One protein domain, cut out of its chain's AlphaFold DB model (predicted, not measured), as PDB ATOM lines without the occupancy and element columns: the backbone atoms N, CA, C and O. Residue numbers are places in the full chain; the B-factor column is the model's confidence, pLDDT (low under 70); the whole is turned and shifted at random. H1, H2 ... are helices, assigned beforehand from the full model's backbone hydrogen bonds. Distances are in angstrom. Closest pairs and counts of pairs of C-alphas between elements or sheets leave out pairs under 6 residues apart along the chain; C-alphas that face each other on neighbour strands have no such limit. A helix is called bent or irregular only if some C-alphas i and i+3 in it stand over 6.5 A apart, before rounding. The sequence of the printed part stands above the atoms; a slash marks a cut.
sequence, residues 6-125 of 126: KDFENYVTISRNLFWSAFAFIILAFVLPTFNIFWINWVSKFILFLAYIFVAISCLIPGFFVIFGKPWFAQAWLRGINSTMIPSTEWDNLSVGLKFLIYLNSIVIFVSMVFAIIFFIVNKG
ATOM      1  N   LYS A   6     -50.999  45.454 -13.118       84.44
ATOM      2  CA  LYS A   6     -50.431  44.121 -12.876       84.44
ATOM      3  C   LYS A   6     -49.375  44.133 -11.772       84.44
ATOM      4  O   LYS A   6     -49.342  43.247 -10.927       84.44
ATOM      5  N   ASP A   7     -48.514  45.140 -11.770       83.88
ATOM      6  CA  ASP A   7     -47.455  45.238 -10.776       83.88
ATOM      7  C   ASP A   7     -48.017  45.622  -9.409       83.88
ATOM      8  O   ASP A   7     -47.573  45.081  -8.403       83.88
ATOM      9  N   PHE A   8     -49.027  46.500  -9.362       86.06
ATOM     10  CA  PHE A   8     -49.730  46.826  -8.120       86.06
ATOM     11  C   PHE A   8     -50.269  45.557  -7.444       86.06
ATOM     12  O   PHE A   8     -49.964  45.304  -6.279       86.06
ATOM     13  N   GLU A   9     -50.987  44.713  -8.189       88.50
ATOM     14  CA  GLU A   9     -51.526  43.445  -7.676       88.50
ATOM     15  C   GLU A   9     -50.427  42.444  -7.286       88.50
ATOM     16  O   GLU A   9     -50.564  41.724  -6.291       88.50
ATOM     17  N   ASN A  10     -49.295  42.433  -7.998       91.69
ATOM     18  CA  ASN A  10     -48.138  41.631  -7.599       91.69
ATOM     19  C   ASN A  10     -47.606  42.061  -6.223       91.69
ATOM     20  O   ASN A  10     -47.386  41.207  -5.365       91.69
ATOM     21  N   TYR A  11     -47.443  43.365  -5.970       90.12
ATOM     22  CA  TYR A  11     -46.996  43.865  -4.662       90.12
ATOM     23  C   TYR A  11     -48.006  43.572  -3.548       90.12
ATOM     24  O   TYR A  11     -47.596  43.180  -2.454       90.12
ATOM     25  N   VAL A  12     -49.310  43.702  -3.824       92.50
ATOM     26  CA  VAL A  12     -50.377  43.304  -2.887       92.50
ATOM     27  C   VAL A  12     -50.247  41.820  -2.534       92.50
ATOM     28  O   VAL A  12     -50.284  41.461  -1.360       92.50
ATOM     29  N   THR A  13     -50.063  40.961  -3.539       94.44
ATOM     30  CA  THR A  13     -49.971  39.504  -3.364       94.44
ATOM     31  C   THR A  13     -48.723  39.104  -2.583       94.44
ATOM     32  O   THR A  13     -48.816  38.324  -1.638       94.44
ATOM     33  N   ILE A  14     -47.561  39.672  -2.927       94.56
ATOM     34  CA  ILE A  14     -46.300  39.435  -2.213       94.56
ATOM     35  C   ILE A  14     -46.439  39.854  -0.751       94.56
ATOM     36  O   ILE A  14     -46.141  39.063   0.140       94.56
ATOM     37  N   SER A  15     -46.930  41.071  -0.505       95.62
ATOM     38  CA  SER A  15     -47.111  41.591   0.848       95.62
ATOM     39  C   SER A  15     -48.066  40.725   1.670       95.62
ATOM     40  O   SER A  15     -47.743  40.343   2.794       95.62
ATOM     41  N   ARG A  16     -49.206  40.336   1.085       95.06
ATOM     42  CA  ARG A  16     -50.188  39.456   1.724       95.06
ATOM     43  C   ARG A  16     -49.568  38.119   2.107       95.06
ATOM     44  O   ARG A  16     -49.671  37.713   3.261       95.06
ATOM     45  N   ASN A  17     -48.927  37.445   1.156       95.50
ATOM     46  CA  ASN A  17     -48.331  36.136   1.399       95.50
ATOM     47  C   ASN A  17     -47.263  36.225   2.486       95.50
ATOM     48  O   ASN A  17     -47.271  35.428   3.415       95.50
ATOM     49  N   LEU A  18     -46.398  37.235   2.424       95.56
ATOM     50  CA  LEU A  18     -45.318  37.413   3.384       95.56
ATOM     51  C   LEU A  18     -45.854  37.671   4.804       95.56
ATOM     52  O   LEU A  18     -45.406  37.026   5.751       95.56
ATOM     53  N   PHE A  19     -46.860  38.538   4.946       93.25
ATOM     54  CA  PHE A  19     -47.481  38.841   6.236       93.25
ATOM     55  C   PHE A  19     -48.221  37.632   6.828       93.25
ATOM     56  O   PHE A  19     -47.996  37.269   7.982       93.25
ATOM     57  N   TRP A  20     -49.066  36.957   6.043       93.56
ATOM     58  CA  TRP A  20     -49.833  35.808   6.535       93.56
ATOM     59  C   TRP A  20     -48.970  34.568   6.767       93.56
ATOM     60  O   TRP A  20     -49.209  33.843   7.730       93.56
ATOM     61  N   SER A  21     -47.927  34.347   5.960       95.00
ATOM     62  CA  SER A  21     -46.930  33.310   6.240       95.00
ATOM     63  C   SER A  21     -46.180  33.593   7.538       95.00
ATOM     64  O   SER A  21     -45.952  32.661   8.303       95.00
ATOM     65  N   ALA A  22     -45.860  34.858   7.840       95.31
ATOM     66  CA  ALA A  22     -45.263  35.218   9.124       95.31
ATOM     67  C   ALA A  22     -46.179  34.822  10.292       95.31
ATOM     68  O   ALA A  22     -45.739  34.133  11.206       95.31
ATOM     69  N   PHE A  23     -47.466  35.179  10.231       93.94
ATOM     70  CA  PHE A  23     -48.448  34.791  11.251       93.94
ATOM     71  C   PHE A  23     -48.591  33.273  11.387       93.94
ATOM     72  O   PHE A  23     -48.580  32.754  12.504       93.94
ATOM     73  N   ALA A  24     -48.676  32.551  10.269       95.25
ATOM     74  CA  ALA A  24     -48.746  31.095  10.274       95.25
ATOM     75  C   ALA A  24     -47.506  30.471  10.934       95.25
ATOM     76  O   ALA A  24     -47.636  29.557  11.747       95.25
ATOM     77  N   PHE A  25     -46.311  30.993  10.645       96.25
ATOM     78  CA  PHE A  25     -45.065  30.546  11.266       96.25
ATOM     79  C   PHE A  25     -45.002  30.863  12.759       96.25
ATOM     80  O   PHE A  25     -44.554  30.013  13.523       96.25
ATOM     81  N   ILE A  26     -45.503  32.021  13.201       95.56
ATOM     82  CA  ILE A  26     -45.618  32.340  14.633       95.56
ATOM     83  C   ILE A  26     -46.492  31.294  15.325       95.56
ATOM     84  O   ILE A  26     -46.058  30.678  16.298       95.56
ATOM     85  N   ILE A  27     -47.697  31.051  14.804       95.25
ATOM     86  CA  ILE A  27     -48.634  30.074  15.378       95.25
ATOM     87  C   ILE A  27     -47.992  28.685  15.417       95.25
ATOM     88  O   ILE A  27     -47.984  28.036  16.462       95.25
ATOM     89  N   LEU A  28     -47.399  28.248  14.305       94.31
ATOM     90  CA  LEU A  28     -46.743  26.949  14.209       94.31
ATOM     91  C   LEU A  28     -45.596  26.814  15.219       94.31
ATOM     92  O   LEU A  28     -45.493  25.792  15.896       94.31
ATOM     93  N   ALA A  29     -44.769  27.849  15.373       93.56
ATOM     94  CA  ALA A  29     -43.679  27.858  16.338       93.56
ATOM     95  C   ALA A  29     -44.169  27.750  17.791       93.56
ATOM     96  O   ALA A  29     -43.491  27.113  18.593       93.56
ATOM     97  N   PHE A  30     -45.335  28.303  18.136       91.44
ATOM     98  CA  PHE A  30     -45.916  28.156  19.477       91.44
ATOM     99  C   PHE A  30     -46.596  26.802  19.707       91.44
ATOM    100  O   PHE A  30     -46.581  26.298  20.827       91.44
ATOM    101  N   VAL A  31     -47.166  26.192  18.664       93.38
ATOM    102  CA  VAL A  31     -47.837  24.886  18.764       93.38
ATOM    103  C   VAL A  31     -46.829  23.737  18.828       93.38
ATOM    104  O   VAL A  31     -46.999  22.819  19.623       93.38
ATOM    105  N   LEU A  32     -45.759  23.777  18.031       90.19
ATOM    106  CA  LEU A  32     -44.792  22.679  17.902       90.19
ATOM    107  C   LEU A  32     -44.181  22.176  19.234       90.19
ATOM    108  O   LEU A  32     -44.119  20.961  19.425       90.19
ATOM    109  N   PRO A  33     -43.776  23.030  20.191       88.25
ATOM    110  CA  PRO A  33     -43.224  22.574  21.468       88.25
ATOM    111  C   PRO A  33     -44.171  21.701  22.306       88.25
ATOM    112  O   PRO A  33     -43.698  20.930  23.138       88.25
ATOM    113  N   THR A  34     -45.492  21.755  22.074       90.62
ATOM    114  CA  THR A  34     -46.478  20.937  22.813       90.62
ATOM    115  C   THR A  34     -46.296  19.430  22.621       90.62
ATOM    116  O   THR A  34     -46.710  18.649  23.475       90.62
ATOM    117  N   PHE A  35     -45.617  19.008  21.551       85.94
ATOM    118  CA  PHE A  35     -45.349  17.599  21.271       85.94
ATOM    119  C   PHE A  35     -44.152  17.028  22.062       85.94
ATOM    120  O   PHE A  35     -43.867  15.842  21.936       85.94
ATOM    121  N   ASN A  36     -43.457  17.833  22.887       78.06
ATOM    122  CA  ASN A  36     -42.383  17.411  23.810       78.06
ATOM    123  C   ASN A  36     -41.233  16.589  23.181       78.06
ATOM    124  O   ASN A  36     -40.596  15.769  23.842       78.06
ATOM    125  N   ILE A  37     -40.911  16.836  21.909       87.19
ATOM    126  CA  ILE A  37     -39.774  16.209  21.215       87.19
ATOM    127  C   ILE A  37     -38.603  17.200  21.164       87.19
ATOM    128  O   ILE A  37     -38.754  18.326  20.690       87.19
ATOM    129  N   PHE A  38     -37.409  16.779  21.601       84.00
ATOM    130  CA  PHE A  38     -36.231  17.656  21.727       84.00
ATOM    131  C   PHE A  38     -35.900  18.442  20.446       84.00
ATOM    132  O   PHE A  38     -35.724  19.659  20.489       84.00
ATOM    133  N   TRP A  39     -35.863  17.772  19.291       84.31
ATOM    134  CA  TRP A  39     -35.558  18.414  18.006       84.31
ATOM    135  C   TRP A  39     -36.643  19.400  17.558       84.31
ATOM    136  O   TRP A  39     -36.333  20.401  16.911       84.31
ATOM    137  N   ILE A  40     -37.903  19.180  17.953       88.50
ATOM    138  CA  ILE A  40     -39.019  20.068  17.606       88.50
ATOM    139  C   ILE A  40     -38.863  21.441  18.275       88.50
ATOM    140  O   ILE A  40     -39.201  22.455  17.666       88.50
ATOM    141  N   ASN A  41     -38.260  21.510  19.465       86.38
ATOM    142  CA  ASN A  41     -37.974  22.788  20.125       86.38
ATOM    143  C   ASN A  41     -36.964  23.640  19.344       86.38
ATOM    144  O   ASN A  41     -37.098  24.863  19.285       86.38
ATOM    145  N   TRP A  42     -35.965  23.014  18.715       90.06
ATOM    146  CA  TRP A  42     -35.014  23.719  17.849       90.06
ATOM    147  C   TRP A  42     -35.676  24.207  16.561       90.06
ATOM    148  O   TRP A  42     -35.505  25.366  16.184       90.06
ATOM    149  N   VAL A  43     -36.489  23.357  15.931       92.50
ATOM    150  CA  VAL A  43     -37.250  23.707  14.723       92.50
ATOM    151  C   VAL A  43     -38.222  24.858  14.996       92.50
ATOM    152  O   VAL A  43     -38.275  25.808  14.221       92.50
ATOM    153  N   SER A  44     -38.932  24.831  16.128       91.88
ATOM    154  CA  SER A  44     -39.823  25.912  16.570       91.88
ATOM    155  C   SER A  44     -39.088  27.253  16.682       91.88
ATOM    156  O   SER A  44     -39.544  28.246  16.114       91.88
ATOM    157  N   LYS A  45     -37.912  27.288  17.326       91.56
ATOM    158  CA  LYS A  45     -37.096  28.512  17.430       91.56
ATOM    159  C   LYS A  45     -36.656  29.034  16.064       91.56
ATOM    160  O   LYS A  45     -36.690  30.241  15.836       91.56
ATOM    161  N   PHE A  46     -36.263  28.143  15.155       93.50
ATOM    162  CA  PHE A  46     -35.874  28.524  13.797       93.50
ATOM    163  C   PHE A  46     -37.054  29.092  12.993       93.50
ATOM    164  O   PHE A  46     -36.925  30.145  12.370       93.50
ATOM    165  N   ILE A  47     -38.226  28.454  13.055       95.00
ATOM    166  CA  ILE A  47     -39.454  28.953  12.418       95.00
ATOM    167  C   ILE A  47     -39.841  30.319  12.996       95.00
ATOM    168  O   ILE A  47     -40.180  31.230  12.242       95.00
ATOM    169  N   LEU A  48     -39.742  30.491  14.318       94.81
ATOM    170  CA  LEU A  48     -40.022  31.765  14.979       94.81
ATOM    171  C   LEU A  48     -39.060  32.870  14.521       94.81
ATOM    172  O   LEU A  48     -39.480  33.999  14.277       94.81
ATOM    173  N   PHE A  49     -37.778  32.545  14.349       93.31
ATOM    174  CA  PHE A  49     -36.795  33.471  13.794       93.31
ATOM    175  C   PHE A  49     -37.151  33.900  12.360       93.31
ATOM    176  O   PHE A  49     -37.165  35.096  12.067       93.31
ATOM    177  N   LEU A  50     -37.517  32.955  11.483       95.25
ATOM    178  CA  LEU A  50     -37.976  33.268  10.123       95.25
ATOM    179  C   LEU A  50     -39.236  34.138  10.123       95.25
ATOM    180  O   LEU A  50     -39.327  35.098   9.357       95.25
ATOM    181  N   ALA A  51     -40.190  33.840  11.008       95.12
ATOM    182  CA  ALA A  51     -41.376  34.660  11.182       95.12
ATOM    183  C   ALA A  51     -41.022  36.110  11.528       95.12
ATOM    184  O   ALA A  51     -41.550  37.027  10.903       95.12
ATOM    185  N   TYR A  52     -40.102  36.334  12.470       93.38
ATOM    186  CA  TYR A  52     -39.677  37.689  12.829       93.38
ATOM    187  C   TYR A  52     -39.025  38.434  11.665       93.38
ATOM    188  O   TYR A  52     -39.309  39.617  11.482       93.38
ATOM    189  N   ILE A  53     -38.230  37.753  10.833       94.81
ATOM    190  CA  ILE A  53     -37.693  38.347   9.601       94.81
ATOM    191  C   ILE A  53     -38.835  38.782   8.677       94.81
ATOM    192  O   ILE A  53     -38.819  39.898   8.159       94.81
ATOM    193  N   PHE A  54     -39.853  37.942   8.483       95.81
ATOM    194  CA  PHE A  54     -40.979  38.283   7.612       95.81
ATOM    195  C   PHE A  54     -41.813  39.445   8.166       95.81
ATOM    196  O   PHE A  54     -42.197  40.340   7.411       95.81
ATOM    197  N   VAL A  55     -42.046  39.499   9.481       94.62
ATOM    198  CA  VAL A  55     -42.693  40.663  10.108       94.62
ATOM    199  C   VAL A  55     -41.839  41.920   9.903       94.62
ATOM    200  O   VAL A  55     -42.373  42.951   9.498       94.62
ATOM    201  N   ALA A  56     -40.516  41.843  10.084       94.69
ATOM    202  CA  ALA A  56     -39.608  42.970   9.853       94.69
ATOM    203  C   ALA A  56     -39.686  43.490   8.419       94.69
ATOM    204  O   ALA A  56     -39.901  44.682   8.209       94.69
ATOM    205  N   ILE A  57     -39.609  42.601   7.432       95.44
ATOM    206  CA  ILE A  57     -39.751  42.962   6.019       95.44
ATOM    207  C   ILE A  57     -41.126  43.603   5.762       95.44
ATOM    208  O   ILE A  57     -41.203  44.667   5.144       95.44
ATOM    209  N   SER A  58     -42.201  43.009   6.290       95.19
ATOM    210  CA  SER A  58     -43.574  43.518   6.143       95.19
ATOM    211  C   SER A  58     -43.747  44.929   6.693       95.19
ATOM    212  O   SER A  58     -44.450  45.736   6.086       95.19
ATOM    213  N   CYS A  59     -43.112  45.234   7.822       94.94
ATOM    214  CA  CYS A  59     -43.230  46.526   8.485       94.94
ATOM    215  C   CYS A  59     -42.280  47.589   7.913       94.94
ATOM    216  O   CYS A  59     -42.623  48.770   7.900       94.94
ATOM    217  N   LEU A  60     -41.102  47.198   7.418       96.00
ATOM    218  CA  LEU A  60     -40.102  48.149   6.931       96.00
ATOM    219  C   LEU A  60     -40.382  48.638   5.502       96.00
ATOM    220  O   LEU A  60     -40.221  49.822   5.201       96.00
ATOM    221  N   ILE A  61     -40.826  47.747   4.612       95.94
ATOM    222  CA  ILE A  61     -41.048  48.062   3.194       95.94
ATOM    223  C   ILE A  61     -41.982  49.265   2.931       95.94
ATOM    224  O   ILE A  61     -41.607  50.111   2.112       95.94
ATOM    225  N   PRO A  62     -43.154  49.423   3.584       95.06
ATOM    226  CA  PRO A  62     -44.033  50.557   3.292       95.06
ATOM    227  C   PRO A  62     -43.379  51.899   3.655       95.06
ATOM    228  O   PRO A  62     -43.523  52.870   2.910       95.06
ATOM    229  N   GLY A  63     -42.591  51.949   4.736       94.12
ATOM    230  CA  GLY A  63     -41.805  53.130   5.103       94.12
ATOM    231  C   GLY A  63     -40.733  53.471   4.074       94.12
ATOM    232  O   GLY A  63     -40.635  54.624   3.657       94.12
ATOM    233  N   PHE A  64     -39.988  52.472   3.585       94.81
ATOM    234  CA  PHE A  64     -39.017  52.687   2.508       94.81
ATOM    235  C   PHE A  64     -39.678  53.260   1.253       94.81
ATOM    236  O   PHE A  64     -39.184  54.237   0.692       94.81
ATOM    237  N   PHE A  65     -40.819  52.716   0.826       94.81
ATOM    238  CA  PHE A  65     -41.535  53.240  -0.338       94.81
ATOM    239  C   PHE A  65     -41.962  54.699  -0.169       94.81
ATOM    240  O   PHE A  65     -41.842  55.475  -1.118       94.81
ATOM    241  N   VAL A  66     -42.408  55.092   1.024       93.81
ATOM    242  CA  VAL A  66     -42.718  56.492   1.336       93.81
ATOM    243  C   VAL A  66     -41.473  57.377   1.264       93.81
ATOM    244  O   VAL A  66     -41.513  58.406   0.591       93.81
ATOM    245  N   ILE A  67     -40.366  56.972   1.894       92.88
ATOM    246  CA  ILE A  67     -39.109  57.741   1.926       92.88
ATOM    247  C   ILE A  67     -38.549  57.952   0.512       92.88
ATOM    248  O   ILE A  67     -38.088  59.042   0.184       92.88
ATOM    249  N   PHE A  68     -38.648  56.944  -0.360       93.44
ATOM    250  CA  PHE A  68     -38.219  57.040  -1.761       93.44
ATOM    251  C   PHE A  68     -39.234  57.730  -2.689       93.44
ATOM    252  O   PHE A  68     -39.070  57.692  -3.909       93.44
ATOM    253  N   GLY A  69     -40.299  58.336  -2.151       90.50
ATOM    254  CA  GLY A  69     -41.286  59.072  -2.943       90.50
ATOM    255  C   GLY A  69     -42.155  58.186  -3.841       90.50
ATOM    256  O   GLY A  69     -42.647  58.648  -4.868       90.50
ATOM    257  N   LYS A  70     -42.355  56.913  -3.472       91.38
ATOM    258  CA  LYS A  70     -43.175  55.934  -4.206       91.38
ATOM    259  C   LYS A  70     -44.402  55.475  -3.395       91.38
ATOM    260  O   LYS A  70     -44.546  54.285  -3.103       91.38
ATOM    261  N   PRO A  71     -45.321  56.383  -3.027       91.12
ATOM    262  CA  PRO A  71     -46.427  56.085  -2.113       91.12
ATOM    263  C   PRO A  71     -47.450  55.075  -2.651       91.12
ATOM    264  O   PRO A  71     -48.086  54.378  -1.867       91.12
ATOM    265  N   TRP A  72     -47.582  54.926  -3.972       90.62
ATOM    266  CA  TRP A  72     -48.456  53.909  -4.574       90.62
ATOM    267  C   TRP A  72     -48.014  52.480  -4.225       90.62
ATOM    268  O   TRP A  72     -48.854  51.597  -4.059       90.62
ATOM    269  N   PHE A  73     -46.708  52.239  -4.053       91.56
ATOM    270  CA  PHE A  73     -46.213  50.946  -3.581       91.56
ATOM    271  C   PHE A  73     -46.438  50.753  -2.090       91.56
ATOM    272  O   PHE A  73     -46.754  49.644  -1.668       91.56
ATOM    273  N   ALA A  74     -46.340  51.824  -1.302       93.81
ATOM    274  CA  ALA A  74     -46.720  51.780   0.103       93.81
ATOM    275  C   ALA A  74     -48.213  51.437   0.253       93.81
ATOM    276  O   ALA A  74     -48.558  50.578   1.059       93.81
ATOM    277  N   GLN A  75     -49.086  52.019  -0.580       94.75
ATOM    278  CA  GLN A  75     -50.504  51.657  -0.648       94.75
ATOM    279  C   GLN A  75     -50.690  50.175  -1.000       94.75
ATOM    280  O   GLN A  75     -51.404  49.475  -0.286       94.75
ATOM    281  N   ALA A  76     -50.063  49.700  -2.083       93.38
ATOM    282  CA  ALA A  76     -50.165  48.305  -2.520       93.38
ATOM    283  C   ALA A  76     -49.737  47.339  -1.408       93.38
ATOM    284  O   ALA A  76     -50.433  46.374  -1.095       93.38
ATOM    285  N   TRP A  77     -48.616  47.647  -0.758       95.88
ATOM    286  CA  TRP A  77     -48.087  46.860   0.342       95.88
ATOM    287  C   TRP A  77     -49.029  46.857   1.550       95.88
ATOM    288  O   TRP A  77     -49.454  45.804   2.011       95.88
ATOM    289  N   LEU A  78     -49.448  48.030   2.032       94.69
ATOM    290  CA  LEU A  78     -50.370  48.123   3.168       94.69
ATOM    291  C   LEU A  78     -51.718  47.455   2.882       94.69
ATOM    292  O   LEU A  78     -52.314  46.881   3.789       94.69
ATOM    293  N   ARG A  79     -52.179  47.463   1.630       94.56
ATOM    294  CA  ARG A  79     -53.374  46.728   1.212       94.56
ATOM    295  C   ARG A  79     -53.192  45.211   1.258       94.56
ATOM    296  O   ARG A  79     -54.146  44.497   1.562       94.56
ATOM    297  N   GLY A  80     -51.993  44.717   0.954       92.31
ATOM    298  CA  GLY A  80     -51.640  43.308   1.136       92.31
ATOM    299  C   GLY A  80     -51.801  42.859   2.589       92.31
ATOM    300  O   GLY A  80     -52.344  41.782   2.834       92.31
ATOM    301  N   ILE A  81     -51.417  43.728   3.530       91.56
ATOM    302  CA  ILE A  81     -51.549  43.519   4.981       91.56
ATOM    303  C   ILE A  81     -53.007  43.673   5.441       91.56
ATOM    304  O   ILE A  81     -53.527  42.815   6.152       91.56
ATOM    305  N   ASN A  82     -53.682  44.757   5.044       89.44
ATOM    306  CA  ASN A  82     -55.052  45.067   5.452       89.44
ATOM    307  C   ASN A  82     -55.872  45.644   4.289       89.44
ATOM    308  O   ASN A  82     -55.933  46.856   4.059       89.44
ATOM    309  N   SER A  83     -56.567  44.756   3.580       88.25
ATOM    310  CA  SER A  83     -57.419  45.122   2.448       88.25
ATOM    311  C   SER A  83     -58.728  45.807   2.838       88.25
ATOM    312  O   SER A  83     -59.372  46.389   1.971       88.25
ATOM    313  N   THR A  84     -59.136  45.733   4.108       87.69
ATOM    314  CA  THR A  84     -60.376  46.358   4.598       87.69
ATOM    315  C   THR A  84     -60.194  47.860   4.785       87.69
ATOM    316  O   THR A  84     -61.093  48.636   4.480       87.69
ATOM    317  N   MET A  85     -59.020  48.277   5.264       86.62
ATOM    318  CA  MET A  85     -58.715  49.689   5.511       86.62
ATOM    319  C   MET A  85     -58.220  50.417   4.253       86.62
ATOM    320  O   MET A  85     -58.451  51.617   4.113       86.62
ATOM    321  N   ILE A  86     -57.533  49.713   3.342       89.81
ATOM    322  CA  ILE A  86     -56.908  50.310   2.153       89.81
ATOM    323  C   ILE A  86     -57.646  49.873   0.865       89.81
ATOM    324  O   ILE A  86     -57.604  48.695   0.494       89.81
ATOM    325  N   PRO A  87     -58.303  50.801   0.143       86.69
ATOM    326  CA  PRO A  87     -59.099  50.505  -1.043       86.69
ATOM    327  C   PRO A  87     -58.239  50.198  -2.281       86.69
ATOM    328  O   PRO A  87     -57.053  50.535  -2.344       86.69
ATOM    329  N   SER A  88     -58.870  49.591  -3.297       84.81
ATOM    330  CA  SER A  88     -58.274  49.314  -4.622       84.81
ATOM    331  C   SER A  88     -58.033  50.538  -5.475       84.81
ATOM    332  O   SER A  88     -57.379  50.432  -6.506       84.81
ATOM    333  N   THR A  89     -58.658  51.650  -5.114       87.50
ATOM    334  CA  THR A  89     -58.690  52.849  -5.933       87.50
ATOM    335  C   THR A  89     -57.270  53.305  -6.252       87.50
ATOM    336  O   THR A  89     -56.412  53.335  -5.364       87.50
ATOM    337  N   GLU A  90     -57.025  53.647  -7.521       87.19
ATOM    338  CA  GLU A  90     -55.726  54.161  -7.957       87.19
ATOM    339  C   GLU A  90     -55.293  55.339  -7.084       87.19
ATOM    340  O   GLU A  90     -56.119  56.182  -6.726       87.19
ATOM    341  N   TRP A  91     -53.991  55.417  -6.792       89.31
ATOM    342  CA  TRP A  91     -53.407  56.453  -5.939       89.31
ATOM    343  C   TRP A  91     -53.887  57.862  -6.302       89.31
ATOM    344  O   TRP A  91     -54.272  58.633  -5.425       89.31
ATOM    345  N   ASP A  92     -53.922  58.191  -7.594       88.44
ATOM    346  CA  ASP A  92     -54.296  59.524  -8.071       88.44
ATOM    347  C   ASP A  92     -55.741  59.891  -7.699       88.44
ATOM    348  O   ASP A  92     -55.996  61.034  -7.319       88.44
ATOM    349  N   ASN A  93     -56.633  58.898  -7.673       90.94
ATOM    350  CA  ASN A  93     -58.060  59.035  -7.378       90.94
ATOM    351  C   ASN A  93     -58.389  58.946  -5.877       90.94
ATOM    352  O   ASN A  93     -59.556  59.037  -5.490       90.94
ATOM    353  N   LEU A  94     -57.390  58.747  -5.011       91.81
ATOM    354  CA  LEU A  94     -57.602  58.744  -3.565       91.81
ATOM    355  C   LEU A  94     -57.850  60.155  -3.029       91.81
ATOM    356  O   LEU A  94     -57.179  61.117  -3.418       91.81
ATOM    357  N   SER A  95     -58.751  60.255  -2.049       94.00
ATOM    358  CA  SER A  95     -58.943  61.487  -1.285       94.00
ATOM    359  C   SER A  95     -57.672  61.861  -0.515       94.00
ATOM    360  O   SER A  95     -56.883  61.001  -0.110       94.00
ATOM    361  N   VAL A  96     -57.479  63.160  -0.273       94.38
ATOM    362  CA  VAL A  96     -56.310  63.683   0.456       94.38
ATOM    363  C   VAL A  96     -56.186  63.048   1.843       94.38
ATOM    364  O   VAL A  96     -55.091  62.656   2.242       94.38
ATOM    365  N   GLY A  97     -57.309  62.873   2.547       94.00
ATOM    366  CA  GLY A  97     -57.333  62.230   3.862       94.00
ATOM    367  C   GLY A  97     -56.831  60.785   3.828       94.00
ATOM    368  O   GLY A  97     -56.070  60.375   4.701       94.00
ATOM    369  N   LEU A  98     -57.179  60.021   2.789       93.31
ATOM    370  CA  LEU A  98     -56.724  58.640   2.668       93.31
ATOM    371  C   LEU A  98     -55.239  58.546   2.289       93.31
ATOM    372  O   LEU A  98     -54.520  57.702   2.819       93.31
ATOM    373  N   LYS A  99     -54.761  59.447   1.418       94.38
ATOM    374  CA  LYS A  99     -53.327  59.580   1.114       94.38
ATOM    375  C   LYS A  99     -52.535  59.869   2.389       94.38
ATOM    376  O   LYS A  99     -51.554  59.183   2.661       94.38
ATOM    377  N   PHE A 100     -52.993  60.830   3.195       95.31
ATOM    378  CA  PHE A 100     -52.386  61.158   4.488       95.31
ATOM    379  C   PHE A 100     -52.354  59.949   5.430       95.31
ATOM    380  O   PHE A 100     -51.318  59.663   6.023       95.31
ATOM    381  N   LEU A 101     -53.449  59.190   5.510       94.00
ATOM    382  CA  LEU A 101     -53.529  57.987   6.336       94.00
ATOM    383  C   LEU A 101     -52.534  56.903   5.892       94.00
ATOM    384  O   LEU A 101     -51.888  56.289   6.736       94.00
ATOM    385  N   ILE A 102     -52.365  56.689   4.583       94.50
ATOM    386  CA  ILE A 102     -51.371  55.750   4.036       94.50
ATOM    387  C   ILE A 102     -49.950  56.183   4.411       94.50
ATOM    388  O   ILE A 102     -49.157  55.350   4.858       94.50
ATOM    389  N   TYR A 103     -49.629  57.473   4.271       95.12
ATOM    390  CA  TYR A 103     -48.335  58.021   4.685       95.12
ATOM    391  C   TYR A 103     -48.087  57.831   6.181       95.12
ATOM    392  O   TYR A 103     -47.048  57.294   6.567       95.12
ATOM    393  N   LEU A 104     -49.056  58.225   7.009       95.00
ATOM    394  CA  LEU A 104     -48.968  58.118   8.460       95.00
ATOM    395  C   LEU A 104     -48.762  56.662   8.889       95.00
ATOM    396  O   LEU A 104     -47.808  56.375   9.605       95.00
ATOM    397  N   ASN A 105     -49.587  55.733   8.396       94.00
ATOM    398  CA  ASN A 105     -49.460  54.311   8.717       94.00
ATOM    399  C   ASN A 105     -48.108  53.738   8.283       94.00
ATOM    400  O   ASN A 105     -47.483  53.006   9.044       94.00
ATOM    401  N   SER A 106     -47.633  54.092   7.087       95.44
ATOM    402  CA  SER A 106     -46.334  53.625   6.586       95.44
ATOM    403  C   SER A 106     -45.186  54.071   7.493       95.44
ATOM    404  O   SER A 106     -44.317  53.267   7.817       95.44
ATOM    405  N   ILE A 107     -45.198  55.335   7.928       95.50
ATOM    406  CA  ILE A 107     -44.164  55.897   8.805       95.50
ATOM    407  C   ILE A 107     -44.269  55.306  10.209       95.50
ATOM    408  O   ILE A 107     -43.260  54.877  10.755       95.50
ATOM    409  N   VAL A 108     -45.469  55.241  10.791       95.50
ATOM    410  CA  VAL A 108     -45.672  54.719  12.150       95.50
ATOM    411  C   VAL A 108     -45.229  53.262  12.244       95.50
ATOM    412  O   VAL A 108     -44.475  52.921  13.155       95.50
ATOM    413  N   ILE A 109     -45.633  52.411  11.296       94.88
ATOM    414  CA  ILE A 109     -45.235  50.996  11.273       94.88
ATOM    415  C   ILE A 109     -43.715  50.868  11.095       94.88
ATOM    416  O   ILE A 109     -43.075  50.103  11.819       94.88
ATOM    417  N   PHE A 110     -43.126  51.645  10.183       96.12
ATOM    418  CA  PHE A 110     -41.685  51.643   9.936       96.12
ATOM    419  C   PHE A 110     -40.884  52.061  11.170       96.12
ATOM    420  O   PHE A 110     -40.014  51.321  11.623       96.12
ATOM    421  N   VAL A 111     -41.206  53.224  11.742       95.69
ATOM    422  CA  VAL A 111     -40.528  53.781  12.916       95.69
ATOM    423  C   VAL A 111     -40.670  52.834  14.102       95.69
ATOM    424  O   VAL A 111     -39.675  52.529  14.752       95.69
ATOM    425  N   SER A 112     -41.871  52.294  14.339       95.25
ATOM    426  CA  SER A 112     -42.100  51.325  15.419       95.25
ATOM    427  C   SER A 112     -41.237  50.074  15.255       95.25
ATOM    428  O   SER A 112     -40.656  49.604  16.231       95.25
ATOM    429  N   MET A 113     -41.097  49.554  14.029       95.50
ATOM    430  CA  MET A 113     -40.262  48.379  13.778       95.50
ATOM    431  C   MET A 113     -38.766  48.681  13.916       95.50
ATOM    432  O   MET A 113     -38.039  47.898  14.522       95.50
ATOM    433  N   VAL A 114     -38.298  49.831  13.423       94.62
ATOM    434  CA  VAL A 114     -36.908  50.275  13.625       94.62
ATOM    435  C   VAL A 114     -36.598  50.401  15.118       94.62
ATOM    436  O   VAL A 114     -35.583  49.873  15.573       94.62
ATOM    437  N   PHE A 115     -37.487  51.018  15.902       94.94
ATOM    438  CA  PHE A 115     -37.337  51.092  17.356       94.94
ATOM    439  C   PHE A 115     -37.321  49.710  18.009       94.94
ATOM    440  O   PHE A 115     -36.475  49.472  18.866       94.94
ATOM    441  N   ALA A 116     -38.197  48.789  17.598       91.94
ATOM    442  CA  ALA A 116     -38.211  47.426  18.124       91.94
ATOM    443  C   ALA A 116     -36.888  46.690  17.852       91.94
ATOM    444  O   ALA A 116     -36.352  46.044  18.753       91.94
ATOM    445  N   ILE A 117     -36.327  46.834  16.646       92.31
ATOM    446  CA  ILE A 117     -35.030  46.251  16.274       92.31
ATOM    447  C   ILE A 117     -33.902  46.855  17.119       92.31
ATOM    448  O   ILE A 117     -33.120  46.110  17.704       92.31
ATOM    449  N   ILE A 118     -33.831  48.186  17.233       92.50
ATOM    450  CA  ILE A 118     -32.810  48.870  18.046       92.50
ATOM    451  C   ILE A 118     -32.924  48.449  19.512       92.50
ATOM    452  O   ILE A 118     -31.927  48.081  20.128       92.50
ATOM    453  N   PHE A 119     -34.138  48.454  20.065       92.25
ATOM    454  CA  PHE A 119     -34.394  48.037  21.439       92.25
ATOM    455  C   PHE A 119     -33.942  46.595  21.675       92.25
ATOM    456  O   PHE A 119     -33.308  46.311  22.691       92.25
ATOM    457  N   PHE A 120     -34.230  45.692  20.735       87.19
ATOM    458  CA  PHE A 120     -33.791  44.306  20.813       87.19
ATOM    459  C   PHE A 120     -32.262  44.195  20.793       87.19
ATOM    460  O   PHE A 120     -31.702  43.534  21.659       87.19
ATOM    461  N   ILE A 121     -31.576  44.887  19.880       88.88
ATOM    462  CA  ILE A 121     -30.107  44.872  19.795       88.88
ATOM    463  C   ILE A 121     -29.470  45.409  21.087       88.88
ATOM    464  O   ILE A 121     -28.552  44.790  21.616       88.88
ATOM    465  N   VAL A 122     -29.975  46.526  21.621       90.19
ATOM    466  CA  VAL A 122     -29.413  47.177  22.817       90.19
ATOM    467  C   VAL A 122     -29.637  46.349  24.084       90.19
ATOM    468  O   VAL A 122     -28.733  46.242  24.907       90.19
ATOM    469  N   ASN A 123     -30.825  45.762  24.264       84.12
ATOM    470  CA  ASN A 123     -31.183  45.082  25.517       84.12
ATOM    471  C   ASN A 123     -30.901  43.580  25.509       84.12
ATOM    472  O   ASN A 123     -30.761  42.982  26.574       84.12
ATOM    473  N   LYS A 124     -30.889  42.947  24.335       69.81
ATOM    474  CA  LYS A 124     -30.722  41.496  24.202       69.81
ATOM    475  C   LYS A 124     -29.407  41.077  23.569       69.81
ATOM    476  O   LYS A 124     -29.286  39.879  23.366       69.81
ATOM    477  N   GLY A 125     -28.500  42.030  23.298       49.97
ATOM    478  CA  GLY A 125     -27.093  41.850  22.915       49.97
ATOM    479  C   GLY A 125     -26.761  40.487  22.311       49.97
ATOM    480  O   GLY A 125     -26.681  39.505  23.044       49.97
TER     481      GLY A 125
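AT A GLANCE: This is residues 6 to 125 of the 126 residues of an uncharacterized protein of Anaerolineae bacterium (UniProt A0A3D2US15). A long helical hairpin, H1 and H2, has the short helix H3 packed on both of its helices at the end away from their tight link, and the long helix H4 crosses H2 near that same end and slants away, its residues 118 to 124 sticking out. The printed part has 120 residues with four named helices, H1 to H4, and no named strand: all helix. It is only just loose, close to compact, with a radius of gyration of the C-alphas of 16.8 A, and spans 55 by 32 by 20 A.

HOW THE PARTS SIT: H1, residues 6 to 35, touches H2, residues 38 to 67, as a hairpin: a shallow tilt of 27 degrees, opposite ways, closest C-alphas Ala 29 and Ser 44 at 4.3 A. H3, residues 71 to 81, forms a hairpin with H2 and touches its residues 61 to 66 alone, closest C-alphas Pro 62 and Ala 74 at 4.3 A. H1, H2 and H3 are an up and down bundle, each running against the one before. H4, residues 96 to 124, touches H2 at a steep tilt of 42 degrees, opposite ways, closest C-alphas Gly 63 and Ser 106 at 4.8 A. H1 and H4 are apart. Every O i to N i+4 pair is within hydrogen-bond range in H3 and H4; in H1 and H2 it is 23 of 26 each.

IN THESE COORDINATES: H1 runs 43.5 A from C-alpha 6 at (-50.431, 44.121, -12.876). H2 measures 44.8 A, with a kink of 25 degrees near residue 61. H1 and H2 are only just irregular: C-alphas 30 and 33 are 6.51 A apart, C-alphas 59 and 62 6.6 A. H3 measures 15.3 A. H4 measures 41.4 A, ending at C-alpha 124 (-30.722, 41.496, 24.202).

THE WHOLE: The two farthest C-alphas, Phe 38 and Asn 93, are 55.1 A apart. The printed part has no cut. The link from H3 to H4, residues 82 to 95, is long. Mean pLDDT of the printed part is 91.7; residues 124 to 125 are under 70.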